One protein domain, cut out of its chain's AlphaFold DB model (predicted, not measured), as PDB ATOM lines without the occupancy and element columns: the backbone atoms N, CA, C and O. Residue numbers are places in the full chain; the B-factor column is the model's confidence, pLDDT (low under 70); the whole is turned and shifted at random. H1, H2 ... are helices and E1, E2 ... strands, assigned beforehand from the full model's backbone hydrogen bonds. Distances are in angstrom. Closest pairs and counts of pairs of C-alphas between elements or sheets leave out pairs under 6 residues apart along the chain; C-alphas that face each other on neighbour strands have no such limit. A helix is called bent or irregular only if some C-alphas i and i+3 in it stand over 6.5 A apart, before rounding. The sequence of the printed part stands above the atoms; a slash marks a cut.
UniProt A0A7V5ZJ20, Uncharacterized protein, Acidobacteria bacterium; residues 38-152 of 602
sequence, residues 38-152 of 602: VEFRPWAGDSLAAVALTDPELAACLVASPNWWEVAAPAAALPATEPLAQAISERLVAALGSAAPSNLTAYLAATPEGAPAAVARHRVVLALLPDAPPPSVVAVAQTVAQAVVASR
ATOM      1  N   VAL A  38     115.618  75.577  88.671       88.62
ATOM      2  CA  VAL A  38     114.908  76.840  88.435       88.62
ATOM      3  C   VAL A  38     113.700  76.886  89.356       88.62
ATOM      4  O   VAL A  38     112.758  76.113  89.204       88.62
ATOM      5  N   GLU A  39     113.741  77.788  90.325       90.19
ATOM      6  CA  GLU A  39     112.611  78.119  91.179       90.19
ATOM      7  C   GLU A  39     111.789  79.217  90.502       90.19
ATOM      8  O   GLU A  39     112.319  80.280  90.178       90.19
ATOM      9  N   PHE A  40     110.493  78.983  90.296       87.88
ATOM     10  CA  PHE A  40     109.592  80.012  89.784       87.88
ATOM     11  C   PHE A  40     108.841  80.670  90.920       87.88
ATOM     12  O   PHE A  40     108.217  79.994  91.740       87.88
ATOM     13  N   ARG A  41     108.848  81.999  90.921       86.75
ATOM     14  CA  ARG A  41     108.044  82.798  91.835       86.75
ATOM     15  C   ARG A  41     107.125  83.700  91.022       86.75
ATOM     16  O   ARG A  41     107.593  84.354  90.089       86.75
ATOM     17  N   PRO A  42     105.819  83.748  91.319       81.81
ATOM     18  CA  PRO A  42     104.990  84.797  90.756       81.81
ATOM     19  C   PRO A  42     105.495  86.144  91.276       81.81
ATOM     20  O   PRO A  42     105.856  86.275  92.447       81.81
ATOM     21  N   TRP A  43     105.528  87.152  90.410       79.12
ATOM     22  CA  TRP A  43     105.725  88.518  90.863       79.12
ATOM     23  C   TRP A  43     104.534  88.943  91.724       79.12
ATOM     24  O   TRP A  43     103.399  88.963  91.253       79.12
ATOM     25  N   ALA A  44     104.791  89.271  92.990       70.25
ATOM     26  CA  ALA A  44     103.746  89.565  93.967       70.25
ATOM     27  C   ALA A  44     103.115  90.962  93.804       70.25
ATOM     28  O   ALA A  44     102.192  91.300  94.539       70.25
ATOM     29  N   GLY A  45     103.590  91.780  92.854       65.25
ATOM     30  CA  GLY A  45     103.147  93.173  92.729       65.25
ATOM     31  C   GLY A  45     103.675  94.076  93.847       65.25
ATOM     32  O   GLY A  45     103.173  95.185  94.022       65.25
ATOM     33  N   ASP A  46     104.666  93.605  94.609       60.22
ATOM     34  CA  ASP A  46     105.258  94.348  95.713       60.22
ATOM     35  C   ASP A  46     105.838  95.681  95.230       60.22
ATOM     36  O   ASP A  46     106.415  95.797  94.145       60.22
ATOM     37  N   SER A  47     105.719  96.712  96.067       52.84
ATOM     38  CA  SER A  47     106.380  97.989  95.792       52.84
ATOM     39  C   SER A  47     107.889  97.783  95.607       52.84
ATOM     40  O   SER A  47     108.501  96.956  96.290       52.84
ATOM     41  N   LEU A  48     108.513  98.584  94.739       50.41
ATOM     42  CA  LEU A  48     109.963  98.549  94.525       50.41
ATOM     43  C   LEU A  48     110.754  98.655  95.840       50.41
ATOM     44  O   LEU A  48     111.805  98.038  95.999       50.41
ATOM     45  N   ALA A  49     110.187  99.403  96.789       41.72
ATOM     46  CA  ALA A  49     110.639  99.573  98.162       41.72
ATOM     47  C   ALA A  49     110.774  98.277  98.921       41.72
ATOM     48  O   ALA A  49     111.844  97.958  99.436       41.72
ATOM     49  N   ALA A  50     109.676  97.536  98.968       44.53
ATOM     50  CA  ALA A  50     109.620  96.266  99.656       44.53
ATOM     51  C   ALA A  50     110.580  95.257  99.015       44.53
ATOM     52  O   ALA A  50     111.259  94.515  99.723       44.53
ATOM     53  N   VAL A  51     110.688  95.267  97.685       51.38
ATOM     54  CA  VAL A  51     111.516  94.305  96.952       51.38
ATOM     55  C   VAL A  51     113.000  94.570  97.099       51.38
ATOM     56  O   VAL A  51     113.765  93.635  97.240       51.38
ATOM     57  N   ALA A  52     113.448  95.812  97.156       45.25
ATOM     58  CA  ALA A  52     114.871  96.078  97.360       45.25
ATOM     59  C   ALA A  52     115.407  95.702  98.735       45.25
ATOM     60  O   ALA A  52     116.591  95.398  98.891       45.25
ATOM     61  N   LEU A  53     114.528  95.782  99.733       41.09
ATOM     62  CA  LEU A  53     114.820  95.397 101.104       41.09
ATOM     63  C   LEU A  53     114.997  93.888 101.231       41.09
ATOM     64  O   LEU A  53     115.833  93.433 102.011       41.09
ATOM     65  N   THR A  54     114.195  93.133 100.485       45.62
ATOM     66  CA  THR A  54     114.060  91.681 100.629       45.62
ATOM     67  C   THR A  54     114.805  90.893  99.549       45.62
ATOM     68  O   THR A  54     115.320  89.817  99.839       45.62
ATOM     69  N   ASP A  55     114.920  91.438  98.337       54.75
ATOM     70  CA  ASP A  55     115.544  90.834  97.156       54.75
ATOM     71  C   ASP A  55     116.235  91.902  96.260       54.75
ATOM     72  O   ASP A  55     115.680  92.353  95.249       54.75
ATOM     73  N   PRO A  56     117.472  92.323  96.603       49.34
ATOM     74  CA  PRO A  56     118.235  93.347  95.875       49.34
ATOM     75  C   PRO A  56     118.669  92.927  94.448       49.34
ATOM     76  O   PRO A  56     119.045  93.782  93.639       49.34
ATOM     77  N   GLU A  57     118.575  91.644  94.084       58.94
ATOM     78  CA  GLU A  57     118.863  91.173  92.721       58.94
ATOM     79  C   GLU A  57     117.624  91.230  91.814       58.94
ATOM     80  O   GLU A  57     117.720  91.734  90.687       58.94
ATOM     81  N   LEU A  58     116.453  90.791  92.302       65.56
ATOM     82  CA  LEU A  58     115.159  91.005  91.627       65.56
ATOM     83  C   LEU A  58     114.925  92.483  91.392       65.56
ATOM     84  O   LEU A  58     114.466  92.926  90.339       65.56
ATOM     85  N   ALA A  59     115.316  93.236  92.397       55.91
ATOM     86  CA  ALA A  59     115.367  94.650  92.362       55.91
ATOM     87  C   ALA A  59     116.112  95.192  91.130       55.91
ATOM     88  O   ALA A  59     115.529  95.740  90.192       55.91
ATOM     89  N   ALA A  60     117.412  94.928  91.046       53.12
ATOM     90  CA  ALA A  60     118.202  95.297  89.879       53.12
ATOM     91  C   ALA A  60     117.560  94.882  88.537       53.12
ATOM     92  O   ALA A  60     117.614  95.654  87.575       53.12
ATOM     93  N   CYS A  61     116.889  93.727  88.484       58.19
ATOM     94  CA  CYS A  61     116.164  93.270  87.297       58.19
ATOM     95  C   CYS A  61     114.942  94.135  86.947       58.19
ATOM     96  O   CYS A  61     114.814  94.554  85.794       58.19
ATOM     97  N   LEU A  62     114.071  94.447  87.917       61.19
ATOM     98  CA  LEU A  62     112.923  95.353  87.738       61.19
ATOM     99  C   LEU A  62     113.380  96.682  87.165       61.19
ATOM    100  O   LEU A  62     112.716  97.301  86.347       61.19
ATOM    101  N   VAL A  63     114.566  97.125  87.538       53.50
ATOM    102  CA  VAL A  63     115.003  98.449  87.143       53.50
ATOM    103  C   VAL A  63     115.626  98.527  85.765       53.50
ATOM    104  O   VAL A  63     115.425  99.498  85.035       53.50
ATOM    105  N   ALA A  64     116.371  97.497  85.399       53.22
ATOM    106  CA  ALA A  64     116.908  97.367  84.059       53.22
ATOM    107  C   ALA A  64     115.826  96.945  83.044       53.22
ATOM    108  O   ALA A  64     116.085  96.961  81.843       53.22
ATOM    109  N   SER A  65     114.609  96.622  83.502       56.56
ATOM    110  CA  SER A  65     113.473  96.318  82.636       56.56
ATOM    111  C   SER A  65     112.805  97.591  82.074       56.56
ATOM    112  O   SER A  65     112.403  98.459  82.861       56.56
ATOM    113  N   PRO A  66     112.640  97.708  80.737       43.81
ATOM    114  CA  PRO A  66     112.092  98.898  80.081       43.81
ATOM    115  C   PRO A  66     110.676  99.297  80.506       43.81
ATOM    116  O   PRO A  66     110.383 100.477  80.446       43.81
ATOM    117  N   ASN A  67     109.835  98.373  80.988       49.47
ATOM    118  CA  ASN A  67     108.411  98.620  81.285       49.47
ATOM    119  C   ASN A  67     107.989  98.071  82.655       49.47
ATOM    120  O   ASN A  67     106.832  97.730  82.877       49.47
ATOM    121  N   TRP A  68     108.920  97.970  83.604       49.25
ATOM    122  CA  TRP A  68     108.667  97.448  84.960       49.25
ATOM    123  C   TRP A  68     107.497  98.107  85.718       49.25
ATOM    124  O   TRP A  68     107.063  97.624  86.757       49.25
ATOM    125  N   TRP A  69     107.038  99.251  85.224       49.34
ATOM    126  CA  TRP A  69     105.958 100.059  85.769       49.34
ATOM    127  C   TRP A  69     104.568  99.616  85.419       49.34
ATOM    128  O   TRP A  69     103.621  99.943  86.125       49.34
ATOM    129  N   GLU A  70     104.482  98.870  84.333       49.53
ATOM    130  CA  GLU A  70     103.268  98.248  83.824       49.53
ATOM    131  C   GLU A  70     103.149  96.819  84.362       49.53
ATOM    132  O   GLU A  70     102.192  96.116  84.058       49.53
ATOM    133  N   VAL A  71     104.109  96.398  85.198       56.12
ATOM    134  CA  VAL A  71     104.175  95.080  85.831       56.12
ATOM    135  C   VAL A  71     103.202  95.049  87.004       56.12
ATOM    136  O   VAL A  71     103.572  95.137  88.176       56.12
ATOM    137  N   ALA A  72     101.922  95.004  86.661       50.84
ATOM    138  CA  ALA A  72     100.826  95.212  87.594       50.84
ATOM    139  C   ALA A  72     100.360  93.928  88.293       50.84
ATOM    140  O   ALA A  72      99.629  94.011  89.277       50.84
ATOM    141  N   ALA A  73     100.756  92.747  87.810       61.41
ATOM    142  CA  ALA A  73     100.198  91.503  88.316       61.41
ATOM    143  C   ALA A  73     101.143  90.296  88.183       61.41
ATOM    144  O   ALA A  73     102.002  90.261  87.291       61.41
ATOM    145  N   PRO A  74     100.965  89.270  89.036       62.84
ATOM    146  CA  PRO A  74     101.421  87.926  88.711       62.84
ATOM    147  C   PRO A  74     100.802  87.497  87.374       62.84
ATOM    148  O   PRO A  74      99.630  87.772  87.119       62.84
ATOM    149  N   ALA A  75     101.581  86.831  86.519       61.88
ATOM    150  CA  ALA A  75     101.078  86.354  85.232       61.88
ATOM    151  C   ALA A  75      99.819  85.487  85.432       61.88
ATOM    152  O   ALA A  75      99.856  84.511  86.185       61.88
ATOM    153  N   ALA A  76      98.716  85.843  84.760       56.81
ATOM    154  CA  ALA A  76      97.403  85.212  84.951       56.81
ATOM    155  C   ALA A  76      97.410  83.698  84.661       56.81
ATOM    156  O   ALA A  76      96.653  82.937  85.262       56.81
ATOM    157  N   ALA A  77      98.300  83.260  83.768       60.06
ATOM    158  CA  ALA A  77      98.620  81.861  83.539       60.06
ATOM    159  C   ALA A  77     100.141  81.694  83.500       60.06
ATOM    160  O   ALA A  77     100.804  82.103  82.545       60.06
ATOM    161  N   LEU A  78     100.704  81.079  84.540       63.09
ATOM    162  CA  LEU A  78     102.093  80.637  84.498       63.09
ATOM    163  C   LEU A  78     102.185  79.447  83.528       63.09
ATOM    164  O   LEU A  78     101.358  78.532  83.617       63.09
ATOM    165  N   PRO A  79     103.171  79.415  82.612       67.00
ATOM    166  CA  PRO A  79     103.455  78.204  81.855       67.00
ATOM    167  C   PRO A  79     103.720  77.053  82.830       67.00
ATOM    168  O   PRO A  79     104.203  77.290  83.940       67.00
ATOM    169  N   ALA A  80     103.433  75.813  82.423       71.44
ATOM    170  CA  ALA A  80     103.719  74.642  83.249       71.44
ATOM    171  C   ALA A  80     105.174  74.702  83.749       71.44
ATOM    172  O   ALA A  80     106.116  74.682  82.953       71.44
ATOM    173  N   THR A  81     105.340  74.838  85.067       77.25
ATOM    174  CA  THR A  81     106.608  75.237  85.691       77.25
ATOM    175  C   THR A  81     107.676  74.164  85.547       77.25
ATOM    176  O   THR A  81     108.825  74.490  85.283       77.25
ATOM    177  N   GLU A  82     107.315  72.885  85.622       84.00
ATOM    178  CA  GLU A  82     108.257  71.779  85.424       84.00
ATOM    179  C   GLU A  82     108.767  71.690  83.966       84.00
ATOM    180  O   GLU A  82     109.985  71.759  83.772       84.00
ATOM    181  N   PRO A  83     107.907  71.677  82.922       85.88
ATOM    182  CA  PRO A  83     108.355  71.802  81.531       85.88
ATOM    183  C   PRO A  83     109.169  73.069  81.247       85.88
ATOM    184  O   PRO A  83     110.104  73.036  80.447       85.88
ATOM    185  N   LEU A  84     108.835  74.192  81.892       87.56
ATOM    186  CA  LEU A  84     109.564  75.448  81.732       87.56
ATOM    187  C   LEU A  84     110.947  75.406  82.392       87.56
ATOM    188  O   LEU A  84     111.916  75.823  81.759       87.56
ATOM    189  N   ALA A  85     111.058  74.882  83.618       88.06
ATOM    190  CA  ALA A  85     112.342  74.649  84.283       88.06
ATOM    191  C   ALA A  85     113.219  73.756  83.416       88.06
ATOM    192  O   ALA A  85     114.355  74.117  83.125       88.06
ATOM    193  N   GLN A  86     112.673  72.630  82.950       88.62
ATOM    194  CA  GLN A  86     113.400  71.709  82.090       88.62
ATOM    195  C   GLN A  86     113.883  72.405  80.813       88.62
ATOM    196  O   GLN A  86     115.066  72.320  80.494       88.62
ATOM    197  N   ALA A  87     113.015  73.157  80.128       88.56
ATOM    198  CA  ALA A  87     113.381  73.876  78.910       88.56
ATOM    199  C   ALA A  87     114.454  74.956  79.149       88.56
ATOM    200  O   ALA A  87     115.352  75.117  78.322       88.56
ATOM    201  N   ILE A  88     114.396  75.695  80.263       90.25
ATOM    202  CA  ILE A  88     115.428  76.679  80.632       90.25
ATOM    203  C   ILE A  88     116.751  75.968  80.920       90.25
ATOM    204  O   ILE A  88     117.784  76.353  80.372       90.25
ATOM    205  N   SER A  89     116.727  74.922  81.743       88.81
ATOM    206  CA  SER A  89     117.926  74.179  82.131       88.81
ATOM    207  C   SER A  89     118.583  73.505  80.933       88.81
ATOM    208  O   SER A  89     119.797  73.601  80.781       88.81
ATOM    209  N   GLU A  90     117.805  72.893  80.037       87.19
ATOM    210  CA  GLU A  90     118.312  72.313  78.791       87.19
ATOM    211  C   GLU A  90     118.996  73.368  77.919       87.19
ATOM    212  O   GLU A  90     120.110  73.132  77.461       87.19
ATOM    213  N   ARG A  91     118.390  74.552  77.750       89.25
ATOM    214  CA  ARG A  91     118.971  75.669  76.984       89.25
ATOM    215  C   ARG A  91     120.244  76.232  77.615       89.25
ATOM    216  O   ARG A  91     121.189  76.561  76.902       89.25
ATOM    217  N   LEU A  92     120.287  76.347  78.941       88.12
ATOM    218  CA  LEU A  92     121.458  76.855  79.655       88.12
ATOM    219  C   LEU A  92     122.609  75.855  79.652       88.12
ATOM    220  O   LEU A  92     123.736  76.258  79.393       88.12
ATOM    221  N   VAL A  93     122.343  74.566  79.868       86.56
ATOM    222  CA  VAL A  93     123.360  73.511  79.738       86.56
ATOM    223  C   VAL A  93     123.849  73.434  78.291       86.56
ATOM    224  O   VAL A  93     125.048  73.381  78.046       86.56
ATOM    225  N   ALA A  94     122.938  73.535  77.323       82.31
ATOM    226  CA  ALA A  94     123.257  73.598  75.902       82.31
ATOM    227  C   ALA A  94     124.210  74.748  75.533       82.31
ATOM    228  O   ALA A  94     125.055  74.562  74.655       82.31
ATOM    229  N   ALA A  95     124.041  75.918  76.155       84.62
ATOM    230  CA  ALA A  95     124.790  77.129  75.833       84.62
ATOM    231  C   ALA A  95     126.034  77.340  76.706       84.62
ATOM    232  O   ALA A  95     127.005  77.927  76.242       84.62
ATOM    233  N   LEU A  96     126.014  76.903  77.966       83.75
ATOM    234  CA  LEU A  96     127.046  77.204  78.962       83.75
ATOM    235  C   LEU A  96     127.731  75.954  79.533       83.75
ATOM    236  O   LEU A  96     128.759  76.091  80.195       83.75
ATOM    237  N   GLY A  97     127.203  74.751  79.291       82.44
ATOM    238  CA  GLY A  97     127.715  73.514  79.881       82.44
ATOM    239  C   GLY A  97     127.811  73.613  81.406       82.44
ATOM    240  O   GLY A  97     126.894  74.108  82.067       82.44
ATOM    241  N   SER A  98     128.964  73.233  81.952       77.50
ATOM    242  CA  SER A  98     129.278  73.305  83.386       77.50
ATOM    243  C   SER A  98     129.319  74.728  83.965       77.50
ATOM    244  O   SER A  98     129.289  74.894  85.184       77.50
ATOM    245  N   ALA A  99     129.350  75.772  83.127       78.94
ATOM    246  CA  ALA A  99     129.284  77.166  83.574       78.94
ATOM    247  C   ALA A  99     127.844  77.669  83.799       78.94
ATOM    248  O   ALA A  99     127.651  78.817  84.222       78.94
ATOM    249  N   ALA A 100     126.829  76.846  83.510       83.12
ATOM    250  CA  ALA A 100     125.444  77.185  83.794       83.12
ATOM    251  C   ALA A 100     125.236  77.405  85.310       83.12
ATOM    252  O   ALA A 100     125.770  76.656  86.131       83.12
ATOM    253  N   PRO A 101     124.475  78.436  85.724       82.25
ATOM    254  CA  PRO A 101     124.176  78.654  87.137       82.25
ATOM    255  C   PRO A 101     123.422  77.456  87.723       82.25
ATOM    256  O   PRO A 101     122.428  77.017  87.157       82.25
ATOM    257  N   SER A 102     123.870  76.961  88.878       80.56
ATOM    258  CA  SER A 102     123.279  75.781  89.522       80.56
ATOM    259  C   SER A 102     121.879  76.026  90.086       80.56
ATOM    260  O   SER A 102     121.055  75.119  90.056       80.56
ATOM    261  N   ASN A 103     121.600  77.243  90.563       87.31
ATOM    262  CA  ASN A 103     120.304  77.643  91.113       87.31
ATOM    263  C   ASN A 103     119.891  78.991  90.518       87.31
ATOM    264  O   ASN A 103     120.648  79.965  90.618       87.31
ATOM    265  N   LEU A 104     118.701  79.034  89.925       89.94
ATOM    266  CA  LEU A 104     118.066  80.227  89.379       89.94
ATOM    267  C   LEU A 104     116.712  80.457  90.048       89.94
ATOM    268  O   LEU A 104     115.936  79.521  90.201       89.94
ATOM    269  N   THR A 105     116.400  81.706  90.373       91.12
ATOM    270  CA  THR A 105     115.072  82.144  90.805       91.12
ATOM    271  C   THR A 105     114.487  83.034  89.713       91.12
ATOM    272  O   THR A 105     114.983  84.129  89.455       91.12
ATOM    273  N   ALA A 106     113.448  82.557  89.034       90.19
ATOM    274  CA  ALA A 106     112.765  83.270  87.965       90.19
ATOM    275  C   ALA A 106     111.441  83.851  88.477       90.19
ATOM    276  O   ALA A 106     110.487  83.122  88.754       90.19
ATOM    277  N   TYR A 107     111.383  85.176  88.575       88.75
ATOM    278  CA  TYR A 107     110.170  85.926  88.849       88.75
ATOM    279  C   TYR A 107     109.393  86.134  87.554       88.75
ATOM    280  O   TYR A 107     109.908  86.720  86.601       88.75
ATOM    281  N   LEU A 108     108.160  85.634  87.515       87.00
ATOM    282  CA  LEU A 108     107.285  85.702  86.347       87.00
ATOM    283  C   LEU A 108     106.218  86.772  86.568       87.00
ATOM    284  O   LEU A 108     105.458  86.704  87.538       87.00
ATOM    285  N   ALA A 109     106.155  87.743  85.665       82.88
ATOM    286  CA  ALA A 109     105.250  88.874  85.779       82.88
ATOM    287  C   ALA A 109     104.499  89.139  84.472       82.88
ATOM    288  O   ALA A 109     105.027  88.877  83.393       82.88
ATOM    289  N   ALA A 110     103.275  89.648  84.578       78.81
ATOM    290  CA  ALA A 110     102.449  90.051  83.445       78.81
ATOM    291  C   ALA A 110     102.938  91.364  82.809       78.81
ATOM    292  O   ALA A 110     103.406  92.260  83.514       78.81
ATOM    293  N   THR A 111     102.784  91.496  81.491       73.25
ATOM    294  CA  THR A 111     102.874  92.768  80.761       73.25
ATOM    295  C   THR A 111     101.701  92.894  79.777       73.25
ATOM    296  O   THR A 111     101.389  91.917  79.087       73.25
ATOM    297  N   PRO A 112     101.045  94.067  79.685       60.16
ATOM    298  CA  PRO A 112      99.839  94.249  78.876       60.16
ATOM    299  C   PRO A 112     100.078  94.122  77.363       60.16
ATOM    300  O   PRO A 112      99.170  93.721  76.640       60.16
ATOM    301  N   GLU A 113     101.290  94.402  76.872       54.97
ATOM    302  CA  GLU A 113     101.649  94.268  75.454       54.97
ATOM    303  C   GLU A 113     103.107  93.788  75.285       54.97
ATOM    304  O   GLU A 113     103.973  94.096  76.110       54.97
ATOM    305  N   GLY A 114     103.394  93.038  74.209       65.25
ATOM    306  CA  GLY A 114     104.761  92.734  73.755       65.25
ATOM    307  C   GLY A 114     105.125  91.250  73.599       65.25
ATOM    308  O   GLY A 114     104.338  90.344  73.861       65.25
ATOM    309  N   ALA A 115     106.352  90.996  73.140       67.31
ATOM    310  CA  ALA A 115     106.974  89.673  73.207       67.31
ATOM    311  C   ALA A 115     107.550  89.437  74.617       67.31
ATOM    312  O   ALA A 115     107.879  90.415  75.295       67.31
ATOM    313  N   PRO A 116     107.729  88.177  75.063       75.75
ATOM    314  CA  PRO A 116     108.381  87.897  76.337       75.75
ATOM    315  C   PRO A 116     109.733  88.599  76.434       75.75
ATOM    316  O   PRO A 116     110.590  88.422  75.564       75.75
ATOM    317  N   ALA A 117     109.936  89.346  77.514       79.38
ATOM    318  CA  ALA A 117     111.190  90.022  77.822       79.38
ATOM    319  C   ALA A 117     111.740  89.492  79.146       79.38
ATOM    320  O   ALA A 117     110.976  89.107  80.024       79.38
ATOM    321  N   ALA A 118     113.058  89.454  79.309       80.94
ATOM    322  CA  ALA A 118     113.645  89.095  80.589       80.94
ATOM    323  C   ALA A 118     114.920  89.879  80.854       80.94
ATOM    324  O   ALA A 118     115.674  90.218  79.942       80.94
ATOM    325  N   VAL A 119     115.155  90.130  82.133       78.00
ATOM    326  CA  VAL A 119     116.377  90.728  82.651       78.00
ATOM    327  C   VAL A 119     116.899  89.805  83.734       78.00
ATOM    328  O   VAL A 119     116.147  89.412  84.623       78.00
ATOM    329  N   ALA A 120     118.175  89.441  83.649       80.81
ATOM    330  CA  ALA A 120     118.809  88.577  84.629       80.81
ATOM    331  C   ALA A 120     119.915  89.311  85.375       80.81
ATOM    332  O   ALA A 120     120.699  90.078  84.806       80.81
ATOM    333  N   ARG A 121     120.000  88.995  86.659       73.69
ATOM    334  CA  ARG A 121     121.028  89.439  87.571       73.69
ATOM    335  C   ARG A 121     121.456  88.256  88.422       73.69
ATOM    336  O   ARG A 121     120.700  87.792  89.259       73.69
ATOM    337  N   HIS A 122     122.674  87.768  88.207       73.81
ATOM    338  CA  HIS A 122     123.233  86.621  88.937       73.81
ATOM    339  C   HIS A 122     122.466  85.324  88.817       73.81
ATOM    340  O   HIS A 122     122.744  84.527  87.915       73.81
ATOM    341  N   ARG A 123     121.623  85.090  89.821       81.94
ATOM    342  CA  ARG A 123     120.779  83.930  90.008       81.94
ATOM    343  C   ARG A 123     119.313  84.327  89.912       81.94
ATOM    344  O   ARG A 123     118.484  83.441  89.781       81.94
ATOM    345  N   VAL A 124     118.992  85.617  89.921       84.81
ATOM    346  CA  VAL A 124     117.630  86.112  89.781       84.81
ATOM    347  C   VAL A 124     117.350  86.533  88.344       84.81
ATOM    348  O   VAL A 124     118.182  87.141  87.670       84.81
ATOM    349  N   VAL A 125     116.159  86.200  87.861       88.25
ATOM    350  CA  VAL A 125     115.644  86.635  86.565       88.25
ATOM    351  C   VAL A 125     114.262  87.223  86.771       88.25
ATOM    352  O   VAL A 125     113.427  86.599  87.414       88.25
ATOM    353  N   LEU A 126     113.995  88.388  86.194       85.88
ATOM    354  CA  LEU A 126     112.640  88.888  85.998       85.88
ATOM    355  C   LEU A 126     112.234  88.613  84.553       85.88
ATOM    356  O   LEU A 126     112.865  89.149  83.642       85.88
ATOM    357  N   ALA A 127     111.187  87.822  84.344       87.56
ATOM    358  CA  ALA A 127     110.578  87.603  83.040       87.56
ATOM    359  C   ALA A 127     109.210  88.291  82.974       87.56
ATOM    360  O   ALA A 127     108.323  88.016  83.781       87.56
ATOM    361  N   LEU A 128     109.054  89.172  81.992       83.00
ATOM    362  CA  LEU A 128     107.812  89.847  81.649       83.00
ATOM    363  C   LEU A 128     107.122  89.078  80.523       83.00
ATOM    364  O   LEU A 128     107.688  88.910  79.440       83.00
ATOM    365  N   LEU A 129     105.919  88.587  80.796       83.88
ATOM    366  CA  LEU A 129     105.140  87.702  79.941       83.88
ATOM    367  C   LEU A 129     103.876  88.426  79.464       83.88
ATOM    368  O   LEU A 129     103.172  88.979  80.307       83.88
ATOM    369  N   PRO A 130     103.560  88.429  78.158       76.56
ATOM    370  CA  PRO A 130     102.324  89.032  77.677       76.56
ATOM    371  C   PRO A 130     101.093  88.336  78.264       76.56
ATOM    372  O   PRO A 130     101.038  87.105  78.310       76.56
ATOM    373  N   ASP A 131     100.099  89.129  78.667       73.31
ATOM    374  CA  ASP A 131      98.839  88.617  79.223       73.31
ATOM    375  C   ASP A 131      97.977  87.902  78.179       73.31
ATOM    376  O   ASP A 131      97.319  86.900  78.474       73.31
ATOM    377  N   ALA A 132      97.991  88.392  76.936       72.88
ATOM    378  CA  ALA A 132      97.286  87.765  75.831       72.88
ATOM    379  C   ALA A 132      97.936  88.091  74.471       72.88
ATOM    380  O   ALA A 132      98.196  89.258  74.183       72.88
ATOM    381  N   PRO A 133      98.130  87.088  73.591       73.25
ATOM    382  CA  PRO A 133      98.053  85.657  73.886       73.25
ATOM    383  C   PRO A 133      99.191  85.224  74.837       73.25
ATOM    384  O   PRO A 133     100.300  85.753  74.728       73.25
ATOM    385  N   PRO A 134      98.954  84.253  75.744       76.75
ATOM    386  CA  PRO A 134      99.988  83.781  76.658       76.75
ATOM    387  C   PRO A 134     101.165  83.189  75.868       76.75
ATOM    388  O   PRO A 134     100.955  82.465  74.884       76.75
ATOM    389  N   PRO A 135     102.413  83.467  76.274       81.56
ATOM    390  CA  PRO A 135     103.575  82.998  75.541       81.56
ATOM    391  C   PRO A 135     103.761  81.489  75.702       81.56
ATOM    392  O   PRO A 135     103.471  80.902  76.745       81.56
ATOM    393  N   SER A 136     104.308  80.846  74.672       84.81
ATOM    394  CA  SER A 136     104.661  79.430  74.757       84.81
ATOM    395  C   SER A 136     105.814  79.204  75.745       84.81
ATOM    396  O   SER A 136     106.695  80.053  75.890       84.81
ATOM    397  N   VAL A 137     105.868  78.016  76.362       87.12
ATOM    398  CA  VAL A 137     106.995  77.579  77.219       87.12
ATOM    399  C   VAL A 137     108.339  77.803  76.519       87.12
ATOM    400  O   VAL A 137     109.296  78.275  77.125       87.12
ATOM    401  N   VAL A 138     108.391  77.513  75.217       84.12
ATOM    402  CA  VAL A 138     109.587  77.662  74.383       84.12
ATOM    403  C   VAL A 138     110.045  79.118  74.315       84.12
ATOM    404  O   VAL A 138     111.239  79.369  74.471       84.12
ATOM    405  N   ALA A 139     109.115  80.056  74.107       83.12
ATOM    406  CA  ALA A 139     109.416  81.482  74.019       83.12
ATOM    407  C   ALA A 139     109.901  82.035  75.365       83.12
ATOM    408  O   ALA A 139     110.914  82.726  75.415       83.12
ATOM    409  N   VAL A 140     109.244  81.663  76.470       86.75
ATOM    410  CA  VAL A 140     109.669  82.082  77.816       86.75
ATOM    411  C   VAL A 140     111.052  81.530  78.154       86.75
ATOM    412  O   VAL A 140     111.927  82.279  78.588       86.75
ATOM    413  N   ALA A 141     111.280  80.236  77.907       88.56
ATOM    414  CA  ALA A 141     112.564  79.599  78.178       88.56
ATOM    415  C   ALA A 141     113.706  80.232  77.373       88.56
ATOM    416  O   ALA A 141     114.797  80.435  77.904       88.56
ATOM    417  N   GLN A 142     113.449  80.571  76.107       84.00
ATOM    418  CA  GLN A 142     114.403  81.262  75.244       84.00
ATOM    419  C   GLN A 142     114.778  82.635  75.811       84.00
ATOM    420  O   GLN A 142     115.964  82.923  75.971       84.00
ATOM    421  N   THR A 143     113.785  83.458  76.144       83.56
ATOM    422  CA  THR A 143     114.009  84.808  76.664       83.56
ATOM    423  C   THR A 143     114.768  84.778  77.995       83.56
ATOM    424  O   THR A 143     115.738  85.516  78.174       83.56
ATOM    425  N   VAL A 144     114.387  83.885  78.915       88.62
ATOM    426  CA  VAL A 144     115.078  83.717  80.204       88.62
ATOM    427  C   VAL A 144     116.526  83.269  79.999       88.62
ATOM    428  O   VAL A 144     117.437  83.872  80.566       88.62
ATOM    429  N   ALA A 145     116.763  82.258  79.158       88.12
ATOM    430  CA  ALA A 145     118.112  81.761  78.901       88.12
ATOM    431  C   ALA A 145     119.013  82.837  78.269       88.12
ATOM    432  O   ALA A 145     120.158  83.000  78.692       88.12
ATOM    433  N   GLN A 146     118.496  83.618  77.313       83.06
ATOM    434  CA  GLN A 146     119.230  84.738  76.714       83.06
ATOM    435  C   GLN A 146     119.598  85.808  77.743       83.06
ATOM    436  O   GLN A 146     120.736  86.275  77.739       83.06
ATOM    437  N   ALA A 147     118.674  86.178  78.634       79.94
ATOM    438  CA  ALA A 147     118.944  87.155  79.684       79.94
ATOM    439  C   ALA A 147     120.039  86.661  80.643       79.94
ATOM    440  O   ALA A 147     120.969  87.403  80.961       79.94
ATOM    441  N   VAL A 148     119.977  85.387  81.048       86.94
ATOM    442  CA  VAL A 148     120.995  84.763  81.907       86.94
ATOM    443  C   VAL A 148     122.358  84.749  81.218       86.94
ATOM    444  O   VAL A 148     123.334  85.177  81.830       86.94
ATOM    445  N   VAL A 149     122.437  84.327  79.952       84.38
ATOM    446  CA  VAL A 149     123.684  84.372  79.170       84.38
ATOM    447  C   VAL A 149     124.219  85.800  79.096       84.38
ATOM    448  O   VAL A 149     125.380  86.022  79.427       84.38
ATOM    449  N   ALA A 150     123.376  86.772  78.734       78.50
ATOM    450  CA  ALA A 150     123.762  88.176  78.614       78.50
ATOM    451  C   ALA A 150     124.334  88.737  79.927       78.50
ATOM    452  O   ALA A 150     125.339  89.442  79.901       78.50
ATOM    453  N   SER A 151     123.767  88.357  81.080       74.06
ATOM    454  CA  SER A 151     124.267  88.768  82.405       74.06
ATOM    455  C   SER A 151     125.681  88.260  82.735       74.06
ATOM    456  O   SER A 151     126.297  88.720  83.696       74.06
ATOM    457  N   ARG A 152     126.197  87.296  81.960       76.12
ATOM    458  CA  ARG A 152     127.524  86.682  82.126       76.12
ATOM    459  C   ARG A 152     128.541  87.149  81.084       76.12
ATOM    460  O   ARG A 152     129.706  86.770  81.189       76.12
TER     461      ARG A 152
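This is residues 38 to 152 of the 602 residues of an uncharacterized protein of Acidobacteria bacterium (UniProt A0A7V5ZJ20). A twisted four-stranded sheet forms the middle layer, with H3 and H4 packed side by side over one face and the shorter H2 over part of the other. H1 folds back beside H2 as a small helical hairpin at one corner, off the sheet, and a long link without named elements, residues 65 to 80, leads from H2 round to H3 on the opposite face. The printed part has 115 residues, with four named strands and four named helices in the order E1 H1 H2 H3 E2 E3 E4 H4. The sheet is mixed, in the order E1 E2 E4 E3, and the class is mixed, helices and strands. The whole is compact, with a radius of gyration of the C-alphas of 12.9 A and spans of 36 by 32 by 21 A.

E1 is residues 38 to 42, beginning at C-alpha 38 (114.908, 76.840, 88.435). H1 is residues 48 to 54 and H2 residues 56 to 64. H3, residues 81 to 99, measures 22.9 A; it has a kink of 71 degrees near residue 93 and is irregular, with C-alphas 95 and 98 9.6 A apart. E2, residues 103 to 111, measures 25.3 A and begins at C-alpha 103 (120.304, 77.643, 91.113). E3 is residues 117 to 121; E4, residues 124 to 130, measures 19.7 A. H4, residues 137 to 150, measures 19.9 A and ends at C-alpha 150 (123.762, 88.176, 78.614).

E1 and E2 are parallel, with N 39 and O 104 2.8 A apart, within hydrogen-bond range; E1, the helices H1, H2 and H3, and E2 make a strand-helix-strand unit, two parallel neighbour strands with helices between them along the chain. E2 and E4 are parallel, with N 107 and O 125 at 2.7 A. E3 and E4 form an antiparallel hairpin, with N 119 and O 126 at 2.9 A. The sheet is only just strongly twisted, its C-alphas up to 4.5 A off the best plane. Helices on both faces give three layers. H2 is over E4 and E3, at a height over the sheet of 7.4 A; its closest C-alpha pair with E3 is Cys 61 and Val 119, 5.3 A. On the opposite face, H3 is over E1 and E2 at 9.5 A, and H4 is over E4 and E3 at 8.3 A. H3 and H4 touch, the closest C-alphas being those of Ile 88 and Ala 141, 4.8 A; they run the same way at a shallow tilt of 33 degrees, only just short of steep. H1 touches H2, closest at the C-alphas of Ala 52 and Ala 59, 5.2 A, and is not on the sheet. Every O i to N i+4 pair is within hydrogen-bond range in H1, H2 and H4; in H3, 13 of 15 are.

The two C-alphas farthest apart, those of Ala 49 and Ala 94, are 36.5 A apart. The printed part has no cut. The link from H2 to H3 is long, with 16 residues. The mean pLDDT of the printed part is 73.5; residues 45 to 79 and 112 to 115 are under 70.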